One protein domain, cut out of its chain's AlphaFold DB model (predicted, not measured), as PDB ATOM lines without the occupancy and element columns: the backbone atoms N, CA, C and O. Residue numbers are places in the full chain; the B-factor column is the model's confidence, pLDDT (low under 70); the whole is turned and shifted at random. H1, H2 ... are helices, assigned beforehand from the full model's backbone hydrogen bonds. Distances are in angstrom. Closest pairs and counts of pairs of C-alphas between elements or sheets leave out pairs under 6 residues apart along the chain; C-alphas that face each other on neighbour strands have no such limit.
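Overview. This is residues 26 to 124 of the 175 residues of the protein "Phage_lysozyme2 domain-containing protein" of Mesorhizobium sp. M00.F.Ca.ET.217.01.1.1 (UniProt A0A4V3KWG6). Six helices follow one another round an open arch, a loose horseshoe whose middle is empty between H2 on one leg and H5 and H6 on the other. H1 and H2 make one leg, H1 on the far side of H2 from the opening; the helical hairpin of H3 and H4 makes the top; H5 and H6 make the other leg, where residues 119 to 124 stick out free. The printed part has 99 residues with six named helices, H1 to H6 in order along the chain, and no named strand; the class is all helix. The whole is only just loose, close to compact, with a radius of gyration of the C-alphas of 15.3 A, and the C-alphas span 41 by 40 by 24 A.

Arrangement. H1, residues 26 to 36, touches H2, residues 45 to 56, with residues 47 to 51 of H2 alone. Their closest C-alphas, those of Ala 35 and Thr 47, are 6.4 A apart, and the two helices run opposite ways at a steep tilt of 56 degrees. H2 and H3, residues 61 to 68, touch only at the corner by their link, with residues 55 to 56 of H2 alone; the closest C-alphas, those of Leu 56 and Gly 64, are 4.3 A apart, and at 72 degrees the lines are only just about perpendicular. H3 and H4, residues 73 to 84, form a helical hairpin: they touch with 16 pairs of C-alphas within 8 A, the closest being those of Met 66 and Gly 79 at 5.0 A, and run opposite ways at a shallow tilt of 28 degrees. H2 and H4 are close but not clearly touching, with the closest C-alphas, those of Leu 56 and Phe 83, 7.9 A apart. H4 touches H5, residues 99 to 110, with 14 pairs of C-alphas within 8 A; the closest, those of Ala 77 and Tyr 103, are 5.1 A apart, and the helices run opposite ways at a steep tilt of 50 degrees. H5 and H6, residues 115 to 122, only just touch, only at the corner by their link, with 3 pairs of C-alphas within 8 A and residues 108 to 109 of H5 alone; the closest C-alphas, those of Ile 109 and Ser 115, are 5.0 A apart, and the lines are about perpendicular at 80 degrees. Of the 3 touching pairs H1 and H2, H3 and H4, and H4 and H5, 1 is at a shallow tilt, and the helix packing is, only just, mostly crossed. Among the pairs that are apart are H1 and H6, H2 and H5, and H2 and H6. In H1, H2, H3, H4 and H5 every O i to N i+4 pair is within hydrogen-bond range, and in H6 2 of 4 are.

Along the chain. H1 begins at C-alpha 26, at (55.708, -7.738, 84.085), and is 15.3 A long from first to last C-alpha. H2 is 16.6 A long and ends at C-alpha 56, at (48.051, -20.350, 90.389). H3, eight residues, is followed by H4 and H5, each 16.3 A long. H6, eight residues, ends at C-alpha 122, at (27.194, -24.919, 79.163).

Size, cuts and confidence. The two C-alphas farthest apart, those of Ala 37 and Ala 113, are 41.2 A apart. The printed part has no cut. The link from H4 to H5, residues 85 to 98, is long; the link from H1 to H2 is short, and those from H2 to H3, H3 to H4 and H5 to H6 are tight. Residues 119 to 124, of which 119 to 122 belong to H6, stand free. The mean pLDDT of the printed part is 72.6, and 30 residues are under 70, among them residues 43 to 46, 86 to 88 and 108 to 124; H6 has a mean of 45.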
ATOM      1  N   SER A  26      54.863  -6.534  84.079       73.19
ATOM      2  CA  SER A  26      55.708  -7.738  84.085       73.19
ATOM      3  C   SER A  26      54.922  -9.044  83.924       73.19
ATOM      4  O   SER A  26      55.438  -9.993  83.334       73.19
ATOM      5  N   ARG A  27      53.660  -9.107  84.373       75.12
ATOM      6  CA  ARG A  27      52.803 -10.289  84.164       75.12
ATOM      7  C   ARG A  27      52.413 -10.449  82.697       75.12
ATOM      8  O   ARG A  27      52.463 -11.563  82.182       75.12
ATOM      9  N   LYS A  28      52.144  -9.346  81.989       76.94
ATOM     10  CA  LYS A  28      51.890  -9.371  80.539       76.94
ATOM     11  C   LYS A  28      53.110  -9.872  79.760       76.94
ATOM     12  O   LYS A  28      52.973 -10.721  78.885       76.94
ATOM     13  N   ALA A  29      54.315  -9.433  80.131       81.31
ATOM     14  CA  ALA A  29      55.548  -9.948  79.531       81.31
ATOM     15  C   ALA A  29      55.718 -11.467  79.758       81.31
ATOM     16  O   ALA A  29      56.122 -12.191  78.847       81.31
ATOM     17  N   ARG A  30      55.351 -11.973  80.945       83.00
ATOM     18  CA  ARG A  30      55.363 -13.413  81.254       83.00
ATOM     19  C   ARG A  30      54.330 -14.198  80.447       83.00
ATOM     20  O   ARG A  30      54.670 -15.284  79.991       83.00
ATOM     21  N   LEU A  31      53.134 -13.650  80.216       82.56
ATOM     22  CA  LEU A  31      52.135 -14.250  79.325       82.56
ATOM     23  C   LEU A  31      52.682 -14.376  77.896       82.56
ATOM     24  O   LEU A  31      52.639 -15.454  77.308       82.56
ATOM     25  N   MET A  32      53.259 -13.300  77.354       81.56
ATOM     26  CA  MET A  32      53.826 -13.310  76.001       81.56
ATOM     27  C   MET A  32      54.977 -14.319  75.874       81.56
ATOM     28  O   MET A  32      55.048 -15.062  74.896       81.56
ATOM     29  N   ALA A  33      55.853 -14.404  76.879       85.75
ATOM     30  CA  ALA A  33      56.920 -15.404  76.917       85.75
ATOM     31  C   ALA A  33      56.372 -16.839  77.034       85.75
ATOM     32  O   ALA A  33      56.847 -17.742  76.345       85.75
ATOM     33  N   PHE A  34      55.350 -17.048  77.868       86.81
ATOM     34  CA  PHE A  34      54.675 -18.334  78.049       86.81
ATOM     35  C   PHE A  34      54.017 -18.832  76.756       86.81
ATOM     36  O   PHE A  34      54.105 -20.027  76.453       86.81
ATOM     37  N   ALA A  35      53.392 -17.920  76.006       86.31
ATOM     38  CA  ALA A  35      52.779 -18.177  74.708       86.31
ATOM     39  C   ALA A  35      53.839 -18.495  73.642       86.31
ATOM     40  O   ALA A  35      53.773 -19.542  72.992       86.31
ATOM     41  N   LYS A  36      54.893 -17.666  73.550       88.00
ATOM     42  CA  LYS A  36      56.022 -17.867  72.626       88.00
ATOM     43  C   LYS A  36      56.695 -19.224  72.825       88.00
ATOM     44  O   LYS A  36      56.944 -19.925  71.850       88.00
ATOM     45  N   ALA A  37      56.935 -19.629  74.073       86.62
ATOM     46  CA  ALA A  37      57.534 -20.927  74.396       86.62
ATOM     47  C   ALA A  37      56.676 -22.132  73.957       86.62
ATOM     48  O   ALA A  37      57.188 -23.241  73.851       86.62
ATOM     49  N   ARG A  38      55.376 -21.929  73.710       84.56
ATOM     50  CA  ARG A  38      54.427 -22.965  73.273       84.56
ATOM     51  C   ARG A  38      54.060 -22.862  71.795       84.56
ATOM     52  O   ARG A  38      53.231 -23.646  71.341       84.56
ATOM     53  N   GLY A  39      54.636 -21.904  71.065       87.62
ATOM     54  CA  GLY A  39      54.255 -21.625  69.679       87.62
ATOM     55  C   GLY A  39      52.781 -21.229  69.540       87.62
ATOM     56  O   GLY A  39      52.146 -21.577  68.549       87.62
ATOM     57  N   LYS A  40      52.217 -20.569  70.559       84.12
ATOM     58  CA  LYS A  40      50.817 -20.129  70.594       84.12
ATOM     59  C   LYS A  40      50.723 -18.607  70.616       84.12
ATOM     60  O   LYS A  40      51.676 -17.927  70.999       84.12
ATOM     61  N   ASP A  41      49.564 -18.091  70.218       73.88
ATOM     62  CA  ASP A  41      49.240 -16.674  70.354       73.88
ATOM     63  C   ASP A  41      48.920 -16.354  71.822       73.88
ATOM     64  O   ASP A  41      48.222 -17.103  72.497       73.88
ATOM     65  N   TRP A  42      49.430 -15.239  72.337       72.81
ATOM     66  CA  TRP A  42      49.129 -14.778  73.693       72.81
ATOM     67  C   TRP A  42      47.688 -14.256  73.826       72.81
ATOM     68  O   TRP A  42      47.161 -14.187  74.937       72.81
ATOM     69  N   ASN A  43      47.056 -13.890  72.706       69.00
ATOM     70  CA  ASN A  43      45.666 -13.446  72.637       69.00
ATOM     71  C   ASN A  43      44.666 -14.615  72.528       69.00
ATOM     72  O   ASN A  43      43.457 -14.407  72.584       69.00
ATOM     73  N   ASP A  44      45.155 -15.848  72.380       69.00
ATOM     74  CA  ASP A  44      44.319 -17.045  72.371       69.00
ATOM     75  C   ASP A  44      43.794 -17.372  73.781       69.00
ATOM     76  O   ASP A  44      44.534 -17.358  74.770       69.00
ATOM     77  N   ALA A  45      42.502 -17.694  73.871       62.88
ATOM     78  CA  ALA A  45      41.821 -17.918  75.142       62.88
ATOM     79  C   ALA A  45      42.393 -19.121  75.913       62.88
ATOM     80  O   ALA A  45      42.607 -19.024  77.122       62.88
ATOM     81  N   ASP A  46      42.694 -20.233  75.231       67.06
ATOM     82  CA  ASP A  46      43.303 -21.411  75.867       67.06
ATOM     83  C   ASP A  46      44.684 -21.070  76.435       67.06
ATOM     84  O   ASP A  46      45.003 -21.392  77.582       67.06
ATOM     85  N   THR A  47      45.483 -20.327  75.674       74.81
ATOM     86  CA  THR A  47      46.805 -19.869  76.114       74.81
ATOM     87  C   THR A  47      46.719 -19.006  77.371       74.81
ATOM     88  O   THR A  47      47.501 -19.204  78.307       74.81
ATOM     89  N   GLN A  48      45.738 -18.106  77.436       70.81
ATOM     90  CA  GLN A  48      45.477 -17.289  78.617       70.81
ATOM     91  C   GLN A  48      45.048 -18.136  79.826       70.81
ATOM     92  O   GLN A  48      45.626 -17.981  80.902       70.81
ATOM     93  N   TYR A  49      44.114 -19.082  79.674       73.31
ATOM     94  CA  TYR A  49      43.688 -19.955  80.778       73.31
ATOM     95  C   TYR A  49      44.817 -20.852  81.290       73.31
ATOM     96  O   TYR A  49      44.999 -21.025  82.498       73.31
ATOM     97  N   ARG A  50      45.637 -21.387  80.384       76.25
ATOM     98  CA  ARG A  50      46.816 -22.174  80.756       76.25
ATOM     99  C   ARG A  50      47.860 -21.331  81.475       76.25
ATOM    100  O   ARG A  50      48.529 -21.841  82.377       76.25
ATOM    101  N   PHE A  51      47.993 -20.058  81.110       83.06
ATOM    102  CA  PHE A  51      48.864 -19.138  81.827       83.06
ATOM    103  C   PHE A  51      48.334 -18.840  83.236       83.06
ATOM    104  O   PHE A  51      49.106 -18.989  84.184       83.06
ATOM    105  N   VAL A  52      47.029 -18.565  83.405       79.56
ATOM    106  CA  VAL A  52      46.377 -18.442  84.729       79.56
ATOM    107  C   VAL A  52      46.690 -19.659  85.598       79.56
ATOM    108  O   VAL A  52      47.162 -19.518  86.724       79.56
ATOM    109  N   LEU A  53      46.500 -20.871  85.066       79.75
ATOM    110  CA  LEU A  53      46.777 -22.101  85.807       79.75
ATOM    111  C   LEU A  53      48.257 -22.216  86.206       79.75
ATOM    112  O   LEU A  53      48.569 -22.655  87.313       79.75
ATOM    113  N   SER A  54      49.179 -21.795  85.334       85.56
ATOM    114  CA  SER A  54      50.611 -21.766  85.651       85.56
ATOM    115  C   SER A  54      50.955 -20.752  86.748       85.56
ATOM    116  O   SER A  54      51.805 -21.034  87.593       85.56
ATOM    117  N   GLU A  55      50.265 -19.609  86.789       85.00
ATOM    118  CA  GLU A  55      50.416 -18.616  87.851       85.00
ATOM    119  C   GLU A  55      49.891 -19.171  89.184       85.00
ATOM    120  O   GLU A  55      50.627 -19.177  90.170       85.00
ATOM    121  N   LEU A  56      48.681 -19.745  89.201       83.31
ATOM    122  CA  LEU A  56      48.051 -20.350  90.389       83.31
ATOM    123  C   LEU A  56      48.793 -21.580  90.943       83.31
ATOM    124  O   LEU A  56      48.569 -21.986  92.090       83.31
ATOM    125  N   ASN A  57      49.659 -22.197  90.142       83.50
ATOM    126  CA  ASN A  57      50.514 -23.310  90.558       83.50
ATOM    127  C   ASN A  57      51.943 -22.880  90.920       83.50
ATOM    128  O   ASN A  57      52.715 -23.710  91.390       83.50
ATOM    129  N   GLY A  58      52.298 -21.607  90.740       88.62
ATOM    130  CA  GLY A  58      53.634 -21.101  91.045       88.62
ATOM    131  C   GLY A  58      53.588 -19.735  91.734       88.62
ATOM    132  O   GLY A  58      53.353 -19.691  92.945       88.62
ATOM    133  N   PRO A  59      53.820 -18.624  91.009       82.44
ATOM    134  CA  PRO A  59      53.896 -17.277  91.589       82.44
ATOM    135  C   PRO A  59      52.682 -16.862  92.433       82.44
ATOM    136  O   PRO A  59      52.849 -16.213  93.457       82.44
ATOM    137  N   GLU A  60      51.479 -17.282  92.042       84.06
ATOM    138  CA  GLU A  60      50.207 -16.984  92.715       84.06
ATOM    139  C   GLU A  60      49.684 -18.196  93.505       84.06
ATOM    140  O   GLU A  60      48.484 -18.347  93.742       84.06
ATOM    141  N   SER A  61      50.579 -19.093  93.927       86.75
ATOM    142  CA  SER A  61      50.240 -20.337  94.636       86.75
ATOM    143  C   SER A  61      49.409 -20.131  95.900       86.75
ATOM    144  O   SER A  61      48.600 -20.996  96.238       86.75
ATOM    145  N   ARG A  62      49.538 -18.982  96.576       83.81
ATOM    146  CA  ARG A  62      48.692 -18.626  97.724       83.81
ATOM    147  C   ARG A  62      47.223 -18.462  97.311       83.81
ATOM    148  O   ARG A  62      46.349 -19.033  97.959       83.81
ATOM    149  N   ALA A  63      46.958 -17.740  96.219       80.19
ATOM    150  CA  ALA A  63      45.616 -17.606  95.652       80.19
ATOM    151  C   ALA A  63      45.116 -18.952  95.107       80.19
ATOM    152  O   ALA A  63      43.997 -19.367  95.401       80.19
ATOM    153  N   GLY A  64      45.982 -19.699  94.413       78.69
ATOM    154  CA  GLY A  64      45.661 -21.040  93.920       78.69
ATOM    155  C   GLY A  64      45.296 -22.019  95.035       78.69
ATOM    156  O   GLY A  64      44.353 -22.791  94.891       78.69
ATOM    157  N   SER A  65      45.999 -21.977  96.169       84.62
ATOM    158  CA  SER A  65      45.678 -22.798  97.339       84.62
ATOM    159  C   SER A  65      44.328 -22.411  97.940       84.62
ATOM    160  O   SER A  65      43.528 -23.293  98.243       84.62
ATOM    161  N   MET A  66      44.040 -21.110  98.054       81.62
ATOM    162  CA  MET A  66      42.748 -20.621  98.543       81.62
ATOM    163  C   MET A  66      41.593 -21.081  97.643       81.62
ATOM    164  O   MET A  66      40.591 -21.570  98.149       81.62
ATOM    165  N   LEU A  67      41.758 -20.990  96.320       78.56
ATOM    166  CA  LEU A  67      40.759 -21.436  95.346       78.56
ATOM    167  C   LEU A  67      40.547 -22.954  95.381       78.56
ATOM    168  O   LEU A  67      39.408 -23.408  95.423       78.56
ATOM    169  N   ARG A  68      41.625 -23.750  95.414       84.56
ATOM    170  CA  ARG A  68      41.539 -25.223  95.461       84.56
ATOM    171  C   ARG A  68      40.916 -25.750  96.755       84.56
ATOM    172  O   ARG A  68      40.293 -26.803  96.736       84.56
ATOM    173  N   ASN A  69      41.100 -25.036  97.866       85.56
ATOM    174  CA  ASN A  69      40.588 -25.429  99.180       85.56
ATOM    175  C   ASN A  69      39.294 -24.698  99.576       85.56
ATOM    176  O   ASN A  69      38.820 -24.880 100.700       85.56
ATOM    177  N   ALA A  70      38.731 -23.862  98.698       81.56
ATOM    178  CA  ALA A  70      37.515 -23.117  98.989       81.56
ATOM    179  C   ALA A  70      36.334 -24.075  99.202       81.56
ATOM    180  O   ALA A  70      36.003 -24.883  98.338       81.56
ATOM    181  N   LYS A  71      35.678 -23.964 100.360       84.94
ATOM    182  CA  LYS A  71      34.465 -24.718 100.721       84.94
ATOM    183  C   LYS A  71      33.214 -23.848 100.726       84.94
ATOM    184  O   LYS A  71      32.109 -24.358 100.876       84.94
ATOM    185  N   THR A  72      33.382 -22.533 100.612       81.81
ATOM    186  CA  THR A  72      32.290 -21.560 100.605       81.81
ATOM    187  C   THR A  72      32.482 -20.550  99.483       81.81
ATOM    188  O   THR A  72      33.615 -20.238  99.104       81.81
ATOM    189  N   ASP A  73      31.380 -19.973  99.001       73.12
ATOM    190  CA  ASP A  73      31.411 -18.913  97.984       73.12
ATOM    191  C   ASP A  73      32.274 -17.721  98.439       73.12
ATOM    192  O   ASP A  73      32.930 -17.071  97.629       73.12
ATOM    193  N   ALA A  74      32.310 -17.442  99.749       74.62
ATOM    194  CA  ALA A  74      33.134 -16.382 100.326       74.62
ATOM    195  C   ALA A  74      34.630 -16.702 100.216       74.62
ATOM    196  O   ALA A  74      35.410 -15.844  99.815       74.62
ATOM    197  N   GLN A  75      35.030 -17.944 100.502       74.44
ATOM    198  CA  GLN A  75      36.417 -18.378 100.329       74.44
ATOM    199  C   GLN A  75      36.840 -18.350  98.857       74.44
ATOM    200  O   GLN A  75      37.951 -17.917  98.552       74.44
ATOM    201  N   GLY A  76      35.944 -18.747  97.950       70.56
ATOM    202  CA  GLY A  76      36.170 -18.646  96.510       70.56
ATOM    203  C   GLY A  76      36.344 -17.197  96.048       70.56
ATOM    204  O   GLY A  76      37.296 -16.889  95.335       70.56
ATOM    205  N   ALA A  77      35.497 -16.284  96.531       71.00
ATOM    206  CA  ALA A  77      35.587 -14.863  96.213       71.00
ATOM    207  C   ALA A  77      36.878 -14.221  96.742       71.00
ATOM    208  O   ALA A  77      37.511 -13.443  96.027       71.00
ATOM    209  N   THR A  78      37.304 -14.568  97.960       74.50
ATOM    210  CA  THR A  78      38.598 -14.133  98.503       74.50
ATOM    211  C   THR A  78      39.749 -14.693  97.670       74.50
ATOM    212  O   THR A  78      40.632 -13.941  97.283       74.50
ATOM    213  N   GLY A  79      39.724 -15.981  97.310       72.62
ATOM    214  CA  GLY A  79      40.743 -16.588  96.448       72.62
ATOM    215  C   GLY A  79      40.860 -15.913  95.077       72.62
ATOM    216  O   GLY A  79      41.971 -15.665  94.613       72.62
ATOM    217  N   ALA A  80      39.732 -15.543  94.465       74.25
ATOM    218  CA  ALA A  80      39.709 -14.781  93.217       74.25
ATOM    219  C   ALA A  80      40.292 -13.369  93.403       74.25
ATOM    220  O   ALA A  80      41.136 -12.938  92.623       74.25
ATOM    221  N   SER A  81      39.928 -12.685  94.490       76.62
ATOM    222  CA  SER A  81      40.446 -11.344  94.819       76.62
ATOM    223  C   SER A  81      41.956 -11.360  95.090       76.62
ATOM    224  O   SER A  81      42.674 -10.433  94.730       76.62
ATOM    225  N   MET A  82      42.478 -12.447  95.665       76.25
ATOM    226  CA  MET A  82      43.919 -12.646  95.855       76.25
ATOM    227  C   MET A  82      44.690 -12.800  94.541       76.25
ATOM    228  O   MET A  82      45.880 -12.489  94.520       76.25
ATOM    229  N   PHE A  83      44.047 -13.288  93.480       76.31
ATOM    230  CA  PHE A  83      44.662 -13.452  92.163       76.31
ATOM    231  C   PHE A  83      44.576 -12.170  91.318       76.31
ATOM    232  O   PHE A  83      45.568 -11.759  90.708       76.31
ATOM    233  N   GLU A  84      43.410 -11.522  91.323       71.50
ATOM    234  CA  GLU A  84      43.153 -10.291  90.567       71.50
ATOM    235  C   GLU A  84      43.828  -9.072  91.218       71.50
ATOM    236  O   GLU A  84      44.456  -8.268  90.531       71.50
ATOM    237  N   ARG A  85      43.779  -8.972  92.556       72.50
ATOM    238  CA  ARG A  85      44.311  -7.855  93.362       72.50
ATOM    239  C   ARG A  85      43.865  -6.494  92.824       72.50
ATOM    240  O   ARG A  85      44.694  -5.634  92.524       72.50
ATOM    241  N   ALA A  86      42.552  -6.330  92.691       65.62
ATOM    242  CA  ALA A  86      41.948  -5.117  92.161       65.62
ATOM    243  C   ALA A  86      42.035  -3.936  93.155       65.62
ATOM    244  O   ALA A  86      42.659  -4.026  94.216       65.62
ATOM    245  N   GLU A  87      41.435  -2.795  92.810       63.75
ATOM    246  CA  GLU A  87      41.493  -1.581  93.631       63.75
ATOM    247  C   GLU A  87      41.103  -1.828  95.098       63.75
ATOM    248  O   GLU A  87      40.132  -2.520  95.418       63.75
ATOM    249  N   GLY A  88      41.883  -1.245  96.012       64.00
ATOM    250  CA  GLY A  88      41.686  -1.427  97.449       64.00
ATOM    251  C   GLY A  88      42.139  -2.791  97.984       64.00
ATOM    252  O   GLY A  88      41.748  -3.148  99.095       64.00
ATOM    253  N   TYR A  89      42.947  -3.549  97.231       71.38
ATOM    254  CA  TYR A  89      43.482  -4.829  97.691       71.38
ATOM    255  C   TYR A  89      44.252  -4.704  99.012       71.38
ATOM    256  O   TYR A  89      45.206  -3.934  99.144       71.38
ATOM    257  N   ASN A  90      43.873  -5.533  99.981       80.06
ATOM    258  CA  ASN A  90      44.528  -5.660 101.270       80.06
ATOM    259  C   ASN A  90      45.194  -7.040 101.370       80.06
ATOM    260  O   ASN A  90      44.527  -8.070 101.439       80.06
ATOM    261  N   ALA A  91      46.529  -7.066 101.418       81.62
ATOM    262  CA  ALA A  91      47.305  -8.310 101.465       81.62
ATOM    263  C   ALA A  91      47.091  -9.139 102.749       81.62
ATOM    264  O   ALA A  91      47.366 -10.341 102.767       81.62
ATOM    265  N   TRP A  92      46.610  -8.504 103.820       81.56
ATOM    266  CA  TRP A  92      46.321  -9.149 105.098       81.56
ATOM    267  C   TRP A  92      45.001  -9.923 105.046       81.56
ATOM    268  O   TRP A  92      44.965 -11.093 105.419       81.56
ATOM    269  N   SER A  93      43.934  -9.300 104.537       81.69
ATOM    270  CA  SER A  93      42.622  -9.943 104.394       81.69
ATOM    271  C   SER A  93      42.472 -10.749 103.100       81.69
ATOM    272  O   SER A  93      41.602 -11.614 103.013       81.69
ATOM    273  N   GLY A  94      43.307 -10.487 102.090       77.81
ATOM    274  CA  GLY A  94      43.198 -11.075 100.754       77.81
ATOM    275  C   GLY A  94      41.998 -10.564  99.952       77.81
ATOM    276  O   GLY A  94      41.651 -11.163  98.938       77.81
ATOM    277  N   MET A  95      41.352  -9.491 100.409       78.62
ATOM    278  CA  MET A  95      40.147  -8.925  99.806       78.62
ATOM    279  C   MET A  95      40.455  -7.583  99.146       78.62
ATOM    280  O   MET A  95      41.378  -6.878  99.550       78.62
ATOM    281  N   ASP A  96      39.644  -7.224  98.162       75.44
ATOM    282  CA  ASP A  96      39.634  -5.927  97.492       75.44
ATOM    283  C   ASP A  96      38.228  -5.303  97.564       75.44
ATOM    284  O   ASP A  96      37.297  -5.872  98.149       75.44
ATOM    285  N   ALA A  97      38.050  -4.116  96.977       73.94
ATOM    286  CA  ALA A  97      36.766  -3.408  96.976       73.94
ATOM    287  C   ALA A  97      35.632  -4.180  96.266       73.94
ATOM    288  O   ALA A  97      34.452  -3.822  96.365       73.94
ATOM    289  N   TYR A  98      35.965  -5.254  95.553       69.25
ATOM    290  CA  TYR A  98      35.072  -5.975  94.668       69.25
ATOM    291  C   TYR A  98      34.795  -7.409  95.107       69.25
ATOM    292  O   TYR A  98      33.823  -7.999  94.625       69.25
ATOM    293  N   THR A  99      35.514  -7.931  96.104       68.75
ATOM    294  CA  THR A  99      35.281  -9.259  96.690       68.75
ATOM    295  C   THR A  99      33.808  -9.492  97.045       68.75
ATOM    296  O   THR A  99      33.252 -10.552  96.762       68.75
ATOM    297  N   GLY A 100      33.116  -8.487  97.597       70.88
ATOM    298  CA  GLY A 100      31.689  -8.584  97.934       70.88
ATOM    299  C   GLY A 100      30.748  -8.663  96.719       70.88
ATOM    300  O   GLY A 100      29.628  -9.170  96.822       70.88
ATOM    301  N   ARG A 101      31.167  -8.172  95.546       71.06
ATOM    302  CA  ARG A 101      30.444  -8.375  94.277       71.06
ATOM    303  C   ARG A 101      30.696  -9.783  93.746       71.06
ATOM    304  O   ARG A 101      29.728 -10.459  93.405       71.06
ATOM    305  N   THR A 102      31.948 -10.239  93.767       67.69
ATOM    306  CA  THR A 102      32.338 -11.604  93.377       67.69
ATOM    307  C   THR A 102      31.587 -12.648  94.200       67.69
ATOM    308  O   THR A 102      30.956 -13.533  93.632       67.69
ATOM    309  N   TYR A 103      31.528 -12.477  95.524       73.12
ATOM    310  CA  TYR A 103      30.754 -13.337  96.422       73.12
ATOM    311  C   TYR A 103      29.275 -13.430  96.024       73.12
ATOM    312  O   TYR A 103      28.726 -14.524  95.931       73.12
ATOM    313  N   ARG A 104      28.622 -12.292  95.749       69.94
ATOM    314  CA  ARG A 104      27.210 -12.272  95.332       69.94
ATOM    315  C   ARG A 104      26.995 -12.968  93.990       69.94
ATOM    316  O   ARG A 104      26.002 -13.674  93.846       69.94
ATOM    317  N   GLY A 105      27.919 -12.799  93.044       65.00
ATOM    318  CA  GLY A 105      27.896 -13.506  91.763       65.00
ATOM    319  C   GLY A 105      28.026 -15.019  91.937       65.00
ATOM    320  O   GLY A 105      27.187 -15.763  91.438       65.00
ATOM    321  N   MET A 106      29.015 -15.473  92.712       67.25
ATOM    322  CA  MET A 106      29.223 -16.897  93.007       67.25
ATOM    323  C   MET A 106      28.020 -17.511  93.724       67.25
ATOM    324  O   MET A 106      27.530 -18.560  93.315       67.25
ATOM    325  N   LYS A 107      27.474 -16.811  94.724       70.56
ATOM    326  CA  LYS A 107      26.264 -17.242  95.426       70.56
ATOM    327  C   LYS A 107      25.069 -17.353  94.479       70.56
ATOM    328  O   LYS A 107      24.359 -18.344  94.530       70.56
ATOM    329  N   ALA A 108      24.867 -16.386  93.582       63.78
ATOM    330  CA  ALA A 108      23.784 -16.440  92.599       63.78
ATOM    331  C   ALA A 108      23.928 -17.612  91.609       63.78
ATOM    332  O   ALA A 108      22.918 -18.171  91.183       63.78
ATOM    333  N   ILE A 109      25.160 -17.999  91.252       63.09
ATOM    334  CA  ILE A 109      25.441 -19.195  90.439       63.09
ATOM    335  C   ILE A 109      25.118 -20.469  91.227       63.09
ATOM    336  O   ILE A 109      24.506 -21.385  90.683       63.09
ATOM    337  N   ASN A 110      25.496 -20.516  92.505       66.25
ATOM    338  CA  ASN A 110      25.267 -21.664  93.377       66.25
ATOM    339  C   ASN A 110      23.770 -21.859  93.705       66.25
ATOM    340  O   ASN A 110      23.275 -22.979  93.748       66.25
ATOM    341  N   THR A 111      23.008 -20.771  93.868       65.44
ATOM    342  CA  THR A 111      21.585 -20.816  94.249       65.44
ATOM    343  C   THR A 111      20.605 -20.843  93.070       65.44
ATOM    344  O   THR A 111      19.422 -20.583  93.276       65.44
ATOM    345  N   GLY A 112      21.040 -21.086  91.831       56.88
ATOM    346  CA  GLY A 112      20.117 -21.205  90.687       56.88
ATOM    347  C   GLY A 112      19.815 -19.899  89.932       56.88
ATOM    348  O   GLY A 112      19.378 -19.936  88.784       56.88
ATOM    349  N   ALA A 113      20.053 -18.734  90.541       55.34
ATOM    350  CA  ALA A 113      19.577 -17.438  90.043       55.34
ATOM    351  C   ALA A 113      20.367 -16.907  88.830       55.34
ATOM    352  O   ALA A 113      19.802 -16.243  87.966       55.34
ATOM    353  N   ALA A 114      21.663 -17.218  88.739       50.03
ATOM    354  CA  ALA A 114      22.507 -16.956  87.565       50.03
ATOM    355  C   ALA A 114      22.756 -18.223  86.717       50.03
ATOM    356  O   ALA A 114      23.292 -18.155  85.610       50.03
ATOM    357  N   SER A 115      22.341 -19.387  87.219       46.97
ATOM    358  CA  SER A 115      22.543 -20.710  86.615       46.97
ATOM    359  C   SER A 115      21.676 -20.930  85.374       46.97
ATOM    360  O   SER A 115      22.048 -21.715  84.506       46.97
ATOM    361  N   ALA A 116      20.563 -20.201  85.241       48.41
ATOM    362  CA  ALA A 116      19.752 -20.185  84.023       48.41
ATOM    363  C   ALA A 116      20.487 -19.516  82.842       48.41
ATOM    364  O   ALA A 116      20.406 -19.992  81.714       48.41
ATOM    365  N   ALA A 117      21.271 -18.463  83.101       47.56
ATOM    366  CA  ALA A 117      22.098 -17.812  82.082       47.56
ATOM    367  C   ALA A 117      23.377 -18.614  81.765       47.56
ATOM    368  O   ALA A 117      23.797 -18.669  80.612       47.56
ATOM    369  N   LEU A 118      23.967 -19.283  82.766       42.25
ATOM    370  CA  LEU A 118      25.139 -20.151  82.582       42.25
ATOM    371  C   LEU A 118      24.786 -21.511  81.948       42.25
ATOM    372  O   LEU A 118      25.616 -22.065  81.233       42.25
ATOM    373  N   SER A 119      23.563 -22.027  82.127       42.75
ATOM    374  CA  SER A 119      23.089 -23.238  81.426       42.75
ATOM    375  C   SER A 119      23.152 -23.074  79.910       42.75
ATOM    376  O   SER A 119      23.575 -23.998  79.225       42.75
ATOM    377  N   ASN A 120      22.868 -21.875  79.393       46.22
ATOM    378  CA  ASN A 120      22.999 -21.582  77.964       46.22
ATOM    379  C   ASN A 120      24.465 -21.512  77.488       46.22
ATOM    380  O   ASN A 120      24.731 -21.779  76.321       46.22
ATOM    381  N   ILE A 121      25.422 -21.200  78.374       46.78
ATOM    382  CA  ILE A 121      26.870 -21.220  78.077       46.78
ATOM    383  C   ILE A 121      27.427 -22.655  78.178       46.78
ATOM    384  O   ILE A 121      28.285 -23.049  77.388       46.78
ATOM    385  N   SER A 122      26.900 -23.477  79.093       39.06
ATOM    386  CA  SER A 122      27.194 -24.919  79.163       39.06
ATOM    387  C   SER A 122      26.723 -25.651  77.898       39.06
ATOM    388  O   SER A 122      27.437 -26.502  77.369       39.06
ATOM    389  N   SER A 123      25.583 -25.244  77.326       40.16
ATOM    390  CA  SER A 123      25.082 -25.779  76.052       40.16
ATOM    391  C   SER A 123      25.997 -25.508  74.850       40.16
ATOM    392  O   SER A 123      25.929 -26.251  73.874       40.16
ATOM    393  N   THR A 124      26.885 -24.509  74.913       42.62
ATOM    394  CA  THR A 124      27.872 -24.228  73.851       42.62
ATOM    395  C   THR A 124      29.188 -25.010  73.963       42.62
ATOM    396  O   THR A 124      30.017 -24.907  73.064       42.62
TER     397      THR A 124